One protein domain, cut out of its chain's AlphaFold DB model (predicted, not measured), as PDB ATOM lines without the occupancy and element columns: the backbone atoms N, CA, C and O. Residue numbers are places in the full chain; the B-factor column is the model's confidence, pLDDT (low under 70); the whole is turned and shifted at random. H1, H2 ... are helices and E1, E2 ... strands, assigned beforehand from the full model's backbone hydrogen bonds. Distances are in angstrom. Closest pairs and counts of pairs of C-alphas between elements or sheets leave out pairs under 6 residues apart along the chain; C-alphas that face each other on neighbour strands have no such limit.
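AT A GLANCE: This is residues 3 to 98 of the 99 residues of an uncharacterized protein of Saccharopolyspora shandongensis (UniProt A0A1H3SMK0). A long, twisted sheet of four strands makes the core, with helix H3 over one face and helix H1 over the other, both running along the strands; H1 lies toward the end where E2 ends and E4 begins. A wandering stretch with the tiny helix H2 leads from H1 back to the edge strand E3. The 96 printed residues hold E1, E2, H1, H2, E3, E4 and H3 in that chain order, a mixed class; the sheet's order is E1, E2, E4, E3, antiparallel throughout. The whole is compact, with a radius of gyration of the C-alphas of 13.9 A, yet elongated, spanning 42 by 25 by 19 A.

HOW THE PARTS SIT: Inner strands E2, residues 11 to 20, and E4, residues 70 to 79, are antiparallel at 166 degrees; N 15 and O 75 are within hydrogen-bond range at 2.9 A. Edge strand E3, residues 62 to 67, forms a hairpin with E4, with N 65 and O 72 2.9 A apart. Edge strand E1, residues 3 to 5, forms a hairpin with E2, with N 4 and O 12 2.9 A apart. H3, residues 85 to 97, lies over E2 and E4 at a height over the sheet of 7.3 A; its closest C-alphas to E4 are those of Ala 88 and Val 76, 5.7 A apart. On the opposite face H1, residues 24 to 35, lies over E4 and E3 at a height of 8.4 A; the closest C-alphas of H1 and E4 are those of Ala 27 and Val 71, 6.2 A apart. H2, residues 45 to 48, only grazes the sheet with residues 45 to 46. E2, H1, H2 and E3 form a split strand-helix-strand unit, two strands running the same way with E4 between them, and its crossover is right-handed. In H1 and H3 every O i to N i+4 pair is within hydrogen-bond range; H2 is too short for such a pair, and its one O i to N i+3 pair is within range.

IN THESE COORDINATES: E2 is 29.8 A long and E4 28.1 A; E3 measures 17.1 A, H3 18.7 A and H1 16.1 A. E1 begins at C-alpha 3 (-3.093, 22.348, -13.884), and H3 ends at C-alpha 97 (8.495, 16.490, -27.950).

THE WHOLE: The C-alphas of Ser 8 and Pro 22, the two farthest apart, are 43.2 A apart. The printed part has no cut; the link from H2 to E3 is long, with 13 residues. Mean pLDDT of the printed part is 85.6, and residues 38 to 44, 46 and 57 to 59 are under 70.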
ATOM      1  N   GLU A   3      -2.191  21.441 -13.161       90.06
ATOM      2  CA  GLU A   3      -3.093  22.348 -13.884       90.06
ATOM      3  C   GLU A   3      -2.242  23.439 -14.544       90.06
ATOM      4  O   GLU A   3      -1.486  24.128 -13.857       90.06
ATOM      5  N   LEU A   4      -2.362  23.597 -15.860       90.81
ATOM      6  CA  LEU A   4      -1.744  24.686 -16.613       90.81
ATOM      7  C   LEU A   4      -2.824  25.684 -17.015       90.81
ATOM      8  O   LEU A   4      -3.902  25.279 -17.451       90.81
ATOM      9  N   VAL A   5      -2.531  26.976 -16.881       90.62
ATOM     10  CA  VAL A   5      -3.468  28.063 -17.190       90.62
ATOM     11  C   VAL A   5      -2.819  29.015 -18.187       90.62
ATOM     12  O   VAL A   5      -1.727  29.524 -17.942       90.62
ATOM     13  N   SER A   6      -3.483  29.259 -19.314       87.25
ATOM     14  CA  SER A   6      -3.032  30.228 -20.310       87.25
ATOM     15  C   SER A   6      -3.269  31.672 -19.835       87.25
ATOM     16  O   SER A   6      -4.154  31.918 -19.010       87.25
ATOM     17  N   PRO A   7      -2.586  32.672 -20.423       87.44
ATOM     18  CA  PRO A   7      -2.885  34.085 -20.165       87.44
ATOM     19  C   PRO A   7      -4.334  34.485 -20.493       87.44
ATOM     20  O   PRO A   7      -4.876  35.405 -19.887       87.44
ATOM     21  N   SER A   8      -4.981  33.781 -21.430       85.38
ATOM     22  CA  SER A   8      -6.397  33.966 -21.778       85.38
ATOM     23  C   SER A   8      -7.371  33.293 -20.799       85.38
ATOM     24  O   SER A   8      -8.584  33.384 -20.983       85.38
ATOM     25  N   GLY A   9      -6.865  32.623 -19.758       87.50
ATOM     26  CA  GLY A   9      -7.659  31.966 -18.721       87.50
ATOM     27  C   GLY A   9      -8.180  30.576 -19.096       87.50
ATOM     28  O   GLY A   9      -9.084  30.074 -18.430       87.50
ATOM     29  N   ALA A  10      -7.655  29.957 -20.158       89.25
ATOM     30  CA  ALA A  10      -7.950  28.563 -20.474       89.25
ATOM     31  C   ALA A  10      -7.116  27.646 -19.577       89.25
ATOM     32  O   ALA A  10      -5.898  27.803 -19.510       89.25
ATOM     33  N   SER A  11      -7.761  26.684 -18.916       90.44
ATOM     34  CA  SER A  11      -7.077  25.707 -18.066       90.44
ATOM     35  C   SER A  11      -7.060  24.330 -18.722       90.44
ATOM     36  O   SER A  11      -8.056  23.888 -19.302       90.44
ATOM     37  N   VAL A  12      -5.950  23.617 -18.572       90.44
ATOM     38  CA  VAL A  12      -5.834  22.194 -18.908       90.44
ATOM     39  C   VAL A  12      -5.257  21.434 -17.722       90.44
ATOM     40  O   VAL A  12      -4.437  21.964 -16.973       90.44
ATOM     41  N   LEU A  13      -5.697  20.194 -17.535       90.00
ATOM     42  CA  LEU A  13      -5.125  19.276 -16.560       90.00
ATOM     43  C   LEU A  13      -4.210  18.300 -17.295       90.00
ATOM     44  O   LEU A  13      -4.653  17.602 -18.202       90.00
ATOM     45  N   VAL A  14      -2.948  18.257 -16.882       89.56
ATOM     46  CA  VAL A  14      -1.919  17.378 -17.431       89.56
ATOM     47  C   VAL A  14      -1.603  16.293 -16.414       89.56
ATOM     48  O   VAL A  14      -1.335  16.567 -15.240       89.56
ATOM     49  N   ALA A  15      -1.598  15.049 -16.860       87.31
ATOM     50  CA  ALA A  15      -1.170  13.903 -16.085       87.31
ATOM     51  C   ALA A  15      -0.039  13.192 -16.830       87.31
ATOM     52  O   ALA A  15      -0.155  12.921 -18.022       87.31
ATOM     53  N   VAL A  16       1.056  12.930 -16.116       88.88
ATOM     54  CA  VAL A  16       2.254  12.277 -16.645       88.88
ATOM     55  C   VAL A  16       2.581  11.093 -15.749       88.88
ATOM     56  O   VAL A  16       2.568  11.239 -14.524       88.88
ATOM     57  N   SER A  17       2.857   9.947 -16.363       88.44
ATOM     58  CA  SER A  17       3.371   8.744 -15.709       88.44
ATOM     59  C   SER A  17       4.591   8.254 -16.480       88.44
ATOM     60  O   SER A  17       4.513   8.107 -17.698       88.44
ATOM     61  N   VAL A  18       5.699   8.007 -15.788       92.81
ATOM     62  CA  VAL A  18       6.929   7.469 -16.382       92.81
ATOM     63  C   VAL A  18       7.179   6.096 -15.780       92.81
ATOM     64  O   VAL A  18       7.195   5.956 -14.557       92.81
ATOM     65  N   VAL A  19       7.349   5.095 -16.638       93.62
ATOM     66  CA  VAL A  19       7.578   3.705 -16.240       93.62
ATOM     67  C   VAL A  19       8.913   3.250 -16.805       93.62
ATOM     68  O   VAL A  19       9.120   3.330 -18.011       93.62
ATOM     69  N   ASP A  20       9.804   2.784 -15.935       97.31
ATOM     70  CA  ASP A  20      11.043   2.125 -16.342       97.31
ATOM     71  C   ASP A  20      10.804   0.622 -16.488       97.31
ATOM     72  O   ASP A  20      10.279  -0.028 -15.579       97.31
ATOM     73  N   MET A  21      11.158   0.084 -17.648       97.44
ATOM     74  CA  MET A  21      10.956  -1.313 -18.002       97.44
ATOM     75  C   MET A  21      12.280  -2.080 -17.951       97.44
ATOM     76  O   MET A  21      13.349  -1.502 -18.121       97.44
ATOM     77  N   PRO A  22      12.259  -3.413 -17.779       97.81
ATOM     78  CA  PRO A  22      13.497  -4.186 -17.650       97.81
ATOM     79  C   PRO A  22      14.451  -4.076 -18.850       97.81
ATOM     80  O   PRO A  22      15.651  -4.296 -18.705       97.81
ATOM     81  N   ASN A  23      13.915  -3.806 -20.042       98.00
ATOM     82  CA  ASN A  23      14.666  -3.627 -21.279       98.00
ATOM     83  C   ASN A  23      13.815  -2.861 -22.316       98.00
ATOM     84  O   ASN A  23      12.625  -2.615 -22.106       98.00
ATOM     85  N   ALA A  24      14.439  -2.486 -23.437       98.06
ATOM     86  CA  ALA A  24      13.796  -1.704 -24.494       98.06
ATOM     87  C   ALA A  24      12.689  -2.464 -25.250       98.06
ATOM     88  O   ALA A  24      11.774  -1.833 -25.773       98.06
ATOM     89  N   GLU A  25      12.753  -3.798 -25.299       98.00
ATOM     90  CA  GLU A  25      11.725  -4.641 -25.924       98.00
ATOM     91  C   GLU A  25      10.441  -4.618 -25.089       98.00
ATOM     92  O   GLU A  25       9.385  -4.254 -25.591       98.00
ATOM     93  N   ASN A  26      10.553  -4.837 -23.778       97.75
ATOM     94  CA  ASN A  26       9.441  -4.713 -22.838       97.75
ATOM     95  C   ASN A  26       8.869  -3.286 -22.811       97.75
ATOM     96  O   ASN A  26       7.670  -3.108 -22.610       97.75
ATOM     97  N   ALA A  27       9.710  -2.261 -22.988       97.50
ATOM     98  CA  ALA A  27       9.256  -0.878 -23.129       97.50
ATOM     99  C   ALA A  27       8.424  -0.669 -24.399       97.50
ATOM    100  O   ALA A  27       7.380  -0.023 -24.327       97.50
ATOM    101  N   ALA A  28       8.835  -1.253 -25.525       96.94
ATOM    102  CA  ALA A  28       8.065  -1.207 -26.764       96.94
ATOM    103  C   ALA A  28       6.733  -1.963 -26.626       96.94
ATOM    104  O   ALA A  28       5.686  -1.407 -26.938       96.94
ATOM    105  N   GLU A  29       6.740  -3.174 -26.058       95.75
ATOM    106  CA  GLU A  29       5.515  -3.948 -25.806       95.75
ATOM    107  C   GLU A  29       4.549  -3.212 -24.870       95.75
ATOM    108  O   GLU A  29       3.339  -3.168 -25.107       95.75
ATOM    109  N   PHE A  30       5.079  -2.604 -23.804       93.62
ATOM    110  CA  PHE A  30       4.274  -1.796 -22.900       93.62
ATOM    111  C   PHE A  30       3.704  -0.574 -23.617       93.62
ATOM    112  O   PHE A  30       2.513  -0.316 -23.479       93.62
ATOM    113  N   LYS A  31       4.516   0.143 -24.406       92.94
ATOM    114  CA  LYS A  31       4.075   1.280 -25.225       92.94
ATOM    115  C   LYS A  31       2.931   0.890 -26.168       92.94
ATOM    116  O   LYS A  31       1.904   1.564 -26.185       92.94
ATOM    117  N   ASP A  32       3.083  -0.208 -26.897       92.38
ATOM    118  CA  ASP A  32       2.066  -0.695 -27.830       92.38
ATOM    119  C   ASP A  32       0.762  -1.038 -27.108       92.38
ATOM    120  O   ASP A  32      -0.322  -0.705 -27.589       92.38
ATOM    121  N   LEU A  33       0.854  -1.651 -25.921       89.81
ATOM    122  CA  LEU A  33      -0.314  -1.938 -25.093       89.81
ATOM    123  C   LEU A  33      -1.039  -0.650 -24.690       89.81
ATOM    124  O   LEU A  33      -2.263  -0.587 -24.772       89.81
ATOM    125  N   VAL A  34      -0.309   0.365 -24.235       85.88
ATOM    126  CA  VAL A  34      -0.910   1.584 -23.675       85.88
ATOM    127  C   VAL A  34      -1.411   2.562 -24.736       85.88
ATOM    128  O   VAL A  34      -2.343   3.316 -24.462       85.88
ATOM    129  N   ASP A  35      -0.865   2.500 -25.952       87.19
ATOM    130  CA  ASP A  35      -1.334   3.269 -27.108       87.19
ATOM    131  C   ASP A  35      -2.694   2.797 -27.640       87.19
ATOM    132  O   ASP A  35      -3.364   3.522 -28.383       87.19
ATOM    133  N   VAL A  36      -3.160   1.614 -27.226       83.12
ATOM    134  CA  VAL A  36      -4.523   1.173 -27.520       83.12
ATOM    135  C   VAL A  36      -5.521   2.046 -26.758       83.12
ATOM    136  O   VAL A  36      -5.544   2.106 -25.526       83.12
ATOM    137  N   HIS A  37      -6.403   2.712 -27.506       73.50
ATOM    138  CA  HIS A  37      -7.461   3.535 -26.932       73.50
ATOM    139  C   HIS A  37      -8.371   2.712 -26.002       73.50
ATOM    140  O   HIS A  37      -8.811   1.616 -26.344       73.50
ATOM    141  N   GLY A  38      -8.702   3.276 -24.837       66.75
ATOM    142  CA  GLY A  38      -9.623   2.663 -23.874       66.75
ATOM    143  C   GLY A  38      -8.974   1.737 -22.837       66.75
ATOM    144  O   GLY A  38      -9.692   1.147 -22.036       66.75
ATOM    145  N   THR A  39      -7.643   1.646 -22.781       67.94
ATOM    146  CA  THR A  39      -6.911   0.824 -21.793       67.94
ATOM    147  C   THR A  39      -6.914   1.377 -20.368       67.94
ATOM    148  O   THR A  39      -6.470   0.704 -19.443       67.94
ATOM    149  N   GLY A  40      -7.448   2.581 -20.144       58.09
ATOM    150  CA  GLY A  40      -7.685   3.081 -18.786       58.09
ATOM    151  C   GLY A  40      -6.475   3.705 -18.083       58.09
ATOM    152  O   GLY A  40      -6.604   4.131 -16.940       58.09
ATOM    153  N   ASN A  41      -5.333   3.818 -18.764       67.50
ATOM    154  CA  ASN A  41      -4.015   3.997 -18.153       67.50
ATOM    155  C   ASN A  41      -3.898   5.134 -17.112       67.50
ATOM    156  O   ASN A  41      -3.467   4.910 -15.986       67.50
ATOM    157  N   ILE A  42      -4.309   6.358 -17.463       66.38
ATOM    158  CA  ILE A  42      -4.211   7.547 -16.589       66.38
ATOM    159  C   ILE A  42      -5.607   8.010 -16.112       66.38
ATOM    160  O   ILE A  42      -5.740   8.986 -15.375       66.38
ATOM    161  N   LEU A  43      -6.679   7.294 -16.478       65.62
ATOM    162  CA  LEU A  43      -8.063   7.757 -16.291       65.62
ATOM    163  C   LEU A  43      -8.488   7.867 -14.814       65.62
ATOM    164  O   LEU A  43      -9.415   8.612 -14.489       65.62
ATOM    165  N   GLU A  44      -7.828   7.135 -13.916       66.88
ATOM    166  CA  GLU A  44      -8.189   7.079 -12.493       66.88
ATOM    167  C   GLU A  44      -7.515   8.171 -11.645       66.88
ATOM    168  O   GLU A  44      -8.091   8.621 -10.652       66.88
ATOM    169  N   LEU A  45      -6.355   8.685 -12.067       70.62
ATOM    170  CA  LEU A  45      -5.572   9.684 -11.323       70.62
ATOM    171  C   LEU A  45      -6.367  10.959 -10.956       70.62
ATOM    172  O   LEU A  45      -6.300  11.400  -9.805       70.62
ATOM    173  N   PRO A  46      -7.181  11.559 -11.850       69.31
ATOM    174  CA  PRO A  46      -8.003  12.722 -11.504       69.31
ATOM    175  C   PRO A  46      -9.042  12.445 -10.412       69.31
ATOM    176  O   PRO A  46      -9.425  13.362  -9.682       69.31
ATOM    177  N   LYS A  47      -9.504  11.194 -10.268       72.12
ATOM    178  CA  LYS A  47     -10.531  10.825  -9.280       72.12
ATOM    179  C   LYS A  47      -9.990  10.842  -7.850       72.12
ATOM    180  O   LYS A  47     -10.756  11.082  -6.905       72.12
ATOM    181  N   GLU A  48      -8.682  10.663  -7.688       75.00
ATOM    182  CA  GLU A  48      -7.992  10.730  -6.396       75.00
ATOM    183  C   GLU A  48      -7.962  12.158  -5.832       75.00
ATOM    184  O   GLU A  48      -8.031  12.359  -4.618       75.00
ATOM    185  N   VAL A  49      -7.970  13.175  -6.698       79.06
ATOM    186  CA  VAL A  49      -7.933  14.583  -6.290       79.06
ATOM    187  C   VAL A  49      -9.333  15.189  -6.346       79.06
ATOM    188  O   VAL A  49      -9.908  15.385  -7.413       79.06
ATOM    189  N   ARG A  50      -9.885  15.578  -5.183       81.38
ATOM    190  CA  ARG A  50     -11.253  16.140  -5.071       81.38
ATOM    191  C   ARG A  50     -11.565  17.249  -6.087       81.38
ATOM    192  O   ARG A  50     -12.675  17.276  -6.605       81.38
ATOM    193  N   ARG A  51     -10.606  18.136  -6.382       83.06
ATOM    194  CA  ARG A  51     -10.758  19.245  -7.345       83.06
ATOM    195  C   ARG A  51     -10.960  18.771  -8.791       83.06
ATOM    196  O   ARG A  51     -11.628  19.461  -9.555       83.06
ATOM    197  N   TYR A  52     -10.403  17.619  -9.157       82.44
ATOM    198  CA  TYR A  52     -10.353  17.121 -10.537       82.44
ATOM    199  C   TYR A  52     -11.273  15.924 -10.789       82.44
ATOM    200  O   TYR A  52     -11.374  15.453 -11.914       82.44
ATOM    201  N   ARG A  53     -12.014  15.476  -9.772       77.38
ATOM    202  CA  ARG A  53     -12.897  14.303  -9.845       77.38
ATOM    203  C   ARG A  53     -13.980  14.383 -10.929       77.38
ATOM    204  O   ARG A  53     -14.470  13.351 -11.364       77.38
ATOM    205  N   ALA A  54     -14.367  15.591 -11.337       76.75
ATOM    206  CA  ALA A  54     -15.351  15.825 -12.397       76.75
ATOM    207  C   ALA A  54     -14.730  15.936 -13.804       76.75
ATOM    208  O   ALA A  54     -15.447  16.208 -14.766       76.75
ATOM    209  N   VAL A  55     -13.405  15.797 -13.932       74.44
ATOM    210  CA  VAL A  55     -12.738  15.758 -15.234       74.44
ATOM    211  C   VAL A  55     -12.829  14.339 -15.757       74.44
ATOM    212  O   VAL A  55     -12.179  13.433 -15.242       74.44
ATOM    213  N   GLU A  56     -13.652  14.152 -16.780       70.69
ATOM    214  CA  GLU A  56     -13.660  12.907 -17.532       70.69
ATOM    215  C   GLU A  56     -12.424  12.875 -18.417       70.69
ATOM    216  O   GLU A  56     -12.287  13.645 -19.369       70.69
ATOM    217  N   PHE A  57     -11.504  11.987 -18.067       68.56
ATOM    218  CA  PHE A  57     -10.416  11.623 -18.948       68.56
ATOM    219  C   PHE A  57     -11.016  10.720 -20.018       68.56
ATOM    220  O   PHE A  57     -11.492   9.623 -19.741       68.56
ATOM    221  N   THR A  58     -11.074  11.236 -21.239       67.62
ATOM    222  CA  THR A  58     -11.798  10.596 -22.345       67.62
ATOM    223  C   THR A  58     -10.935   9.592 -23.101       67.62
ATOM    224  O   THR A  58     -11.440   8.806 -23.893       67.62
ATOM    225  N   GLY A  59      -9.616   9.645 -22.889       67.00
ATOM    226  CA  GLY A  59      -8.641   8.844 -23.629       67.00
ATOM    227  C   GLY A  59      -8.392   9.337 -25.060       67.00
ATOM    228  O   GLY A  59      -7.648   8.690 -25.787       67.00
ATOM    229  N   TYR A  60      -8.990  10.461 -25.483       72.31
ATOM    230  CA  TYR A  60      -8.785  11.033 -26.825       72.31
ATOM    231  C   TYR A  60      -7.582  11.978 -26.926       72.31
ATOM    232  O   TYR A  60      -7.109  12.252 -28.023       72.31
ATOM    233  N   ARG A  61      -7.104  12.512 -25.798       83.00
ATOM    234  CA  ARG A  61      -5.964  13.440 -25.727       83.00
ATOM    235  C   ARG A  61      -4.844  12.822 -24.906       83.00
ATOM    236  O   ARG A  61      -4.454  13.320 -23.850       83.00
ATOM    237  N   TYR A  62      -4.406  11.678 -25.395       86.50
ATOM    238  CA  TYR A  62      -3.400  10.833 -24.792       86.50
ATOM    239  C   TYR A  62      -2.299  10.562 -25.815       86.50
ATOM    240  O   TYR A  62      -2.565  10.501 -27.015       86.50
ATOM    241  N   GLY A  63      -1.081  10.384 -25.328       89.38
ATOM    242  CA  GLY A  63       0.006   9.837 -26.117       89.38
ATOM    243  C   GLY A  63       1.106   9.304 -25.218       89.38
ATOM    244  O   GLY A  63       1.192   9.645 -24.034       89.38
ATOM    245  N   SER A  64       1.959   8.468 -25.793       91.62
ATOM    246  CA  SER A  64       3.125   7.944 -25.102       91.62
ATOM    247  C   SER A  64       4.389   8.096 -25.942       91.62
ATOM    248  O   SER A  64       4.352   8.084 -27.177       91.62
ATOM    249  N   ARG A  65       5.526   8.212 -25.262       94.00
ATOM    250  CA  ARG A  65       6.866   8.238 -25.852       94.00
ATOM    251  C   ARG A  65       7.747   7.227 -25.136       94.00
ATOM    252  O   ARG A  65       7.710   7.137 -23.913       94.00
ATOM    253  N   GLN A  66       8.550   6.507 -25.909       95.38
ATOM    254  CA  GLN A  66       9.605   5.647 -25.392       95.38
ATOM    255  C   GLN A  66      10.959   6.351 -25.530       95.38
ATOM    256  O   GLN A  66      11.243   6.939 -26.574       95.38
ATOM    257  N   ASP A  67      11.788   6.248 -24.495       95.31
ATOM    258  CA  ASP A  67      13.209   6.584 -24.520       95.31
ATOM    259  C   ASP A  67      14.005   5.467 -23.833       95.31
ATOM    260  O   ASP A  67      13.946   5.289 -22.616       95.31
ATOM    261  N   GLY A  68      14.693   4.643 -24.626       96.25
ATOM    262  CA  GLY A  68      15.367   3.444 -24.131       96.25
ATOM    263  C   GLY A  68      14.400   2.496 -23.409       96.25
ATOM    264  O   GLY A  68      13.534   1.884 -24.038       96.25
ATOM    265  N   THR A  69      14.575   2.362 -22.093       97.88
ATOM    266  CA  THR A  69      13.734   1.544 -21.202       97.88
ATOM    267  C   THR A  69      12.576   2.318 -20.571       97.88
ATOM    268  O   THR A  69      11.705   1.710 -19.953       97.88
ATOM    269  N   LEU A  70      12.543   3.642 -20.730       97.19
ATOM    270  CA  LEU A  70      11.528   4.509 -20.150       97.19
ATOM    271  C   LEU A  70      10.347   4.670 -21.103       97.19
ATOM    272  O   LEU A  70      10.521   4.953 -22.288       97.19
ATOM    273  N   VAL A  71       9.134   4.566 -20.567       95.25
ATOM    274  CA  VAL A  71       7.896   4.902 -21.274       95.25
ATOM    275  C   VAL A  71       7.176   6.013 -20.526       95.25
ATOM    276  O   VAL A  71       6.661   5.823 -19.420       95.25
ATOM    277  N   THR A  72       7.119   7.178 -21.157       93.56
ATOM    278  CA  THR A  72       6.385   8.347 -20.684       93.56
ATOM    279  C   THR A  72       4.991   8.332 -21.280       93.56
ATOM    280  O   THR A  72       4.818   8.332 -22.494       93.56
ATOM    281  N   ASN A  73       3.986   8.355 -20.418       90.25
ATOM    282  CA  ASN A  73       2.579   8.424 -20.762       90.25
ATOM    283  C   ASN A  73       2.054   9.805 -20.389       90.25
ATOM    284  O   ASN A  73       2.195  10.222 -19.237       90.25
ATOM    285  N   VAL A  74       1.420  10.490 -21.333       90.88
ATOM    286  CA  VAL A  74       0.876  11.832 -21.136       90.88
ATOM    287  C   VAL A  74      -0.604  11.828 -21.473       90.88
ATOM    288  O   VAL A  74      -1.019  11.345 -22.522       90.88
ATOM    289  N   GLN A  75      -1.407  12.417 -20.593       88.88
ATOM    290  CA  GLN A  75      -2.794  12.737 -20.885       88.88
ATOM    291  C   GLN A  75      -3.095  14.186 -20.526       88.88
ATOM    292  O   GLN A  75      -2.719  14.663 -19.452       88.88
ATOM    293  N   VAL A  76      -3.787  14.877 -21.431       89.56
ATOM    294  CA  VAL A  76      -4.128  16.292 -21.285       89.56
ATOM    295  C   VAL A  76      -5.610  16.492 -21.530       89.56
ATOM    296  O   VAL A  76      -6.106  16.205 -22.611       89.56
ATOM    297  N   GLU A  77      -6.333  17.043 -20.561       87.94
ATOM    298  CA  GLU A  77      -7.764  17.309 -20.720       87.94
ATOM    299  C   GLU A  77      -8.107  18.776 -20.431       87.94
ATOM    300  O   GLU A  77      -7.578  19.363 -19.481       87.94
ATOM    301  N   PRO A  78      -9.012  19.398 -21.211       89.19
ATOM    302  CA  PRO A  78      -9.543  20.715 -20.891       89.19
ATOM    303  C   PRO A  78     -10.201  20.733 -19.509       89.19
ATOM    304  O   PRO A  78     -11.026  19.878 -19.180       89.19
ATOM    305  N   PHE A  79      -9.896  21.760 -18.721       85.44
ATOM    306  CA  PHE A  79     -10.394  21.927 -17.362       85.44
ATOM    307  C   PHE A  79     -10.965  23.334 -17.135       85.44
ATOM    308  O   PHE A  79     -10.710  24.272 -17.885       85.44
ATOM    309  N   GLY A  80     -11.770  23.492 -16.083       79.75
ATOM    310  CA  GLY A  80     -12.309  24.791 -15.688       79.75
ATOM    311  C   GLY A  80     -13.421  25.316 -16.603       79.75
ATOM    312  O   GLY A  80     -14.099  24.554 -17.300       79.75
ATOM    313  N   ARG A  81     -13.658  26.635 -16.528       76.00
ATOM    314  CA  ARG A  81     -14.768  27.323 -17.223       76.00
ATOM    315  C   ARG A  81     -14.468  27.568 -18.703       76.00
ATOM    316  O   ARG A  81     -15.374  27.474 -19.522       76.00
ATOM    317  N   SER A  82     -13.208  27.830 -19.036       79.88
ATOM    318  CA  SER A  82     -12.745  28.093 -20.401       79.88
ATOM    319  C   SER A  82     -12.065  26.849 -20.970       79.88
ATOM    320  O   SER A  82     -10.840  26.777 -21.063       79.88
ATOM    321  N   ARG A  83     -12.869  25.839 -21.316       76.25
ATOM    322  CA  ARG A  83     -12.375  24.582 -21.895       76.25
ATOM    323  C   ARG A  83     -11.954  24.808 -23.343       76.25
ATOM    324  O   ARG A  83     -12.790  25.141 -24.178       76.25
ATOM    325  N   ASN A  84     -10.680  24.583 -23.650       84.81
ATOM    326  CA  ASN A  84     -10.156  24.708 -25.004       84.81
ATOM    327  C   ASN A  84      -9.418  23.425 -25.414       84.81
ATOM    328  O   ASN A  84      -8.327  23.134 -24.932       84.81
ATOM    329  N   ALA A  85     -10.040  22.655 -26.309       83.81
ATOM    330  CA  ALA A  85      -9.491  21.396 -26.806       83.81
ATOM    331  C   ALA A  85      -8.233  21.578 -27.668       83.81
ATOM    332  O   ALA A  85      -7.409  20.670 -27.703       83.81
ATOM    333  N   VAL A  86      -8.086  22.729 -28.335       88.69
ATOM    334  CA  VAL A  86      -6.914  23.040 -29.168       88.69
ATOM    335  C   VAL A  86      -5.692  23.251 -28.282       88.69
ATOM    336  O   VAL A  86      -4.668  22.626 -28.516       88.69
ATOM    337  N   ILE A  87      -5.833  24.028 -27.204       89.88
ATOM    338  CA  ILE A  87      -4.748  24.228 -26.227       89.88
ATOM    339  C   ILE A  87      -4.355  22.895 -25.578       89.88
ATOM    340  O   ILE A  87      -3.175  22.620 -25.400       89.88
ATOM    341  N   ALA A  88      -5.327  22.036 -25.250       89.31
ATOM    342  CA  ALA A  88      -5.032  20.711 -24.705       89.31
ATOM    343  C   ALA A  88      -4.232  19.831 -25.686       89.31
ATOM    344  O   ALA A  88      -3.307  19.144 -25.262       89.31
ATOM    345  N   ALA A  89      -4.557  19.870 -26.982       89.62
ATOM    346  CA  ALA A  89      -3.806  19.150 -28.011       89.62
ATOM    347  C   ALA A  89      -2.387  19.714 -28.198       89.62
ATOM    348  O   ALA A  89      -1.437  18.947 -28.286       89.62
ATOM    349  N   GLU A  90      -2.229  21.038 -28.194       91.56
ATOM    350  CA  GLU A  90      -0.921  21.695 -28.309       91.56
ATOM    351  C   GLU A  90      -0.003  21.352 -27.127       91.56
ATOM    352  O   GLU A  90       1.152  20.978 -27.318       91.56
ATOM    353  N   VAL A  91      -0.537  21.390 -25.900       92.00
ATOM    354  CA  VAL A  91       0.196  20.979 -24.693       92.00
ATOM    355  C   VAL A  91       0.603  19.506 -24.759       92.00
ATOM    356  O   VAL A  91       1.706  19.172 -24.334       92.00
ATOM    357  N   LEU A  92      -0.256  18.628 -25.288       91.38
ATOM    358  CA  LEU A  92       0.078  17.213 -25.464       91.38
ATOM    359  C   LEU A  92       1.253  17.029 -26.432       91.38
ATOM    360  O   LEU A  92       2.182  16.298 -26.100       91.38
ATOM    361  N   SER A  93       1.241  17.706 -27.584       91.75
ATOM    362  CA  SER A  93       2.349  17.644 -28.545       91.75
ATOM    363  C   SER A  93       3.664  18.108 -27.915       91.75
ATOM    364  O   SER A  93       4.648  17.375 -27.945       91.75
ATOM    365  N   LEU A  94       3.658  19.266 -27.246       92.69
ATOM    366  CA  LEU A  94       4.845  19.803 -26.571       92.69
ATOM    367  C   LEU A  94       5.387  18.858 -25.491       92.69
ATOM    368  O   LEU A  94       6.597  18.702 -25.348       92.69
ATOM    369  N   ALA A  95       4.502  18.214 -24.728       90.19
ATOM    370  CA  ALA A  95       4.897  17.283 -23.677       90.19
ATOM    371  C   ALA A  95       5.549  15.999 -24.219       90.19
ATOM    372  O   ALA A  95       6.340  15.383 -23.511       90.19
ATOM    373  N   LEU A  96       5.220  15.589 -25.447       89.69
ATOM    374  CA  LEU A  96       5.815  14.417 -26.093       89.69
ATOM    375  C   LEU A  96       7.123  14.756 -26.827       89.69
ATOM    376  O   LEU A  96       7.990  13.892 -26.954       89.69
ATOM    377  N   GLU A  97       7.290  16.002 -27.268       88.56
ATOM    378  CA  GLU A  97       8.495  16.490 -27.950       88.56
ATOM    379  C   GLU A  97       9.635  16.883 -26.997       88.56
ATOM    380  O   GLU A  97      10.787  16.912 -27.419       88.56
ATOM    381  N   ALA A  98       9.348  17.160 -25.722       72.88
ATOM    382  CA  ALA A  98      10.361  17.570 -24.746       72.88
ATOM    383  C   ALA A  98      11.445  16.486 -24.548       72.88
ATOM    384  O   ALA A  98      11.119  15.339 -24.246       72.88
TER     385      ALA A  98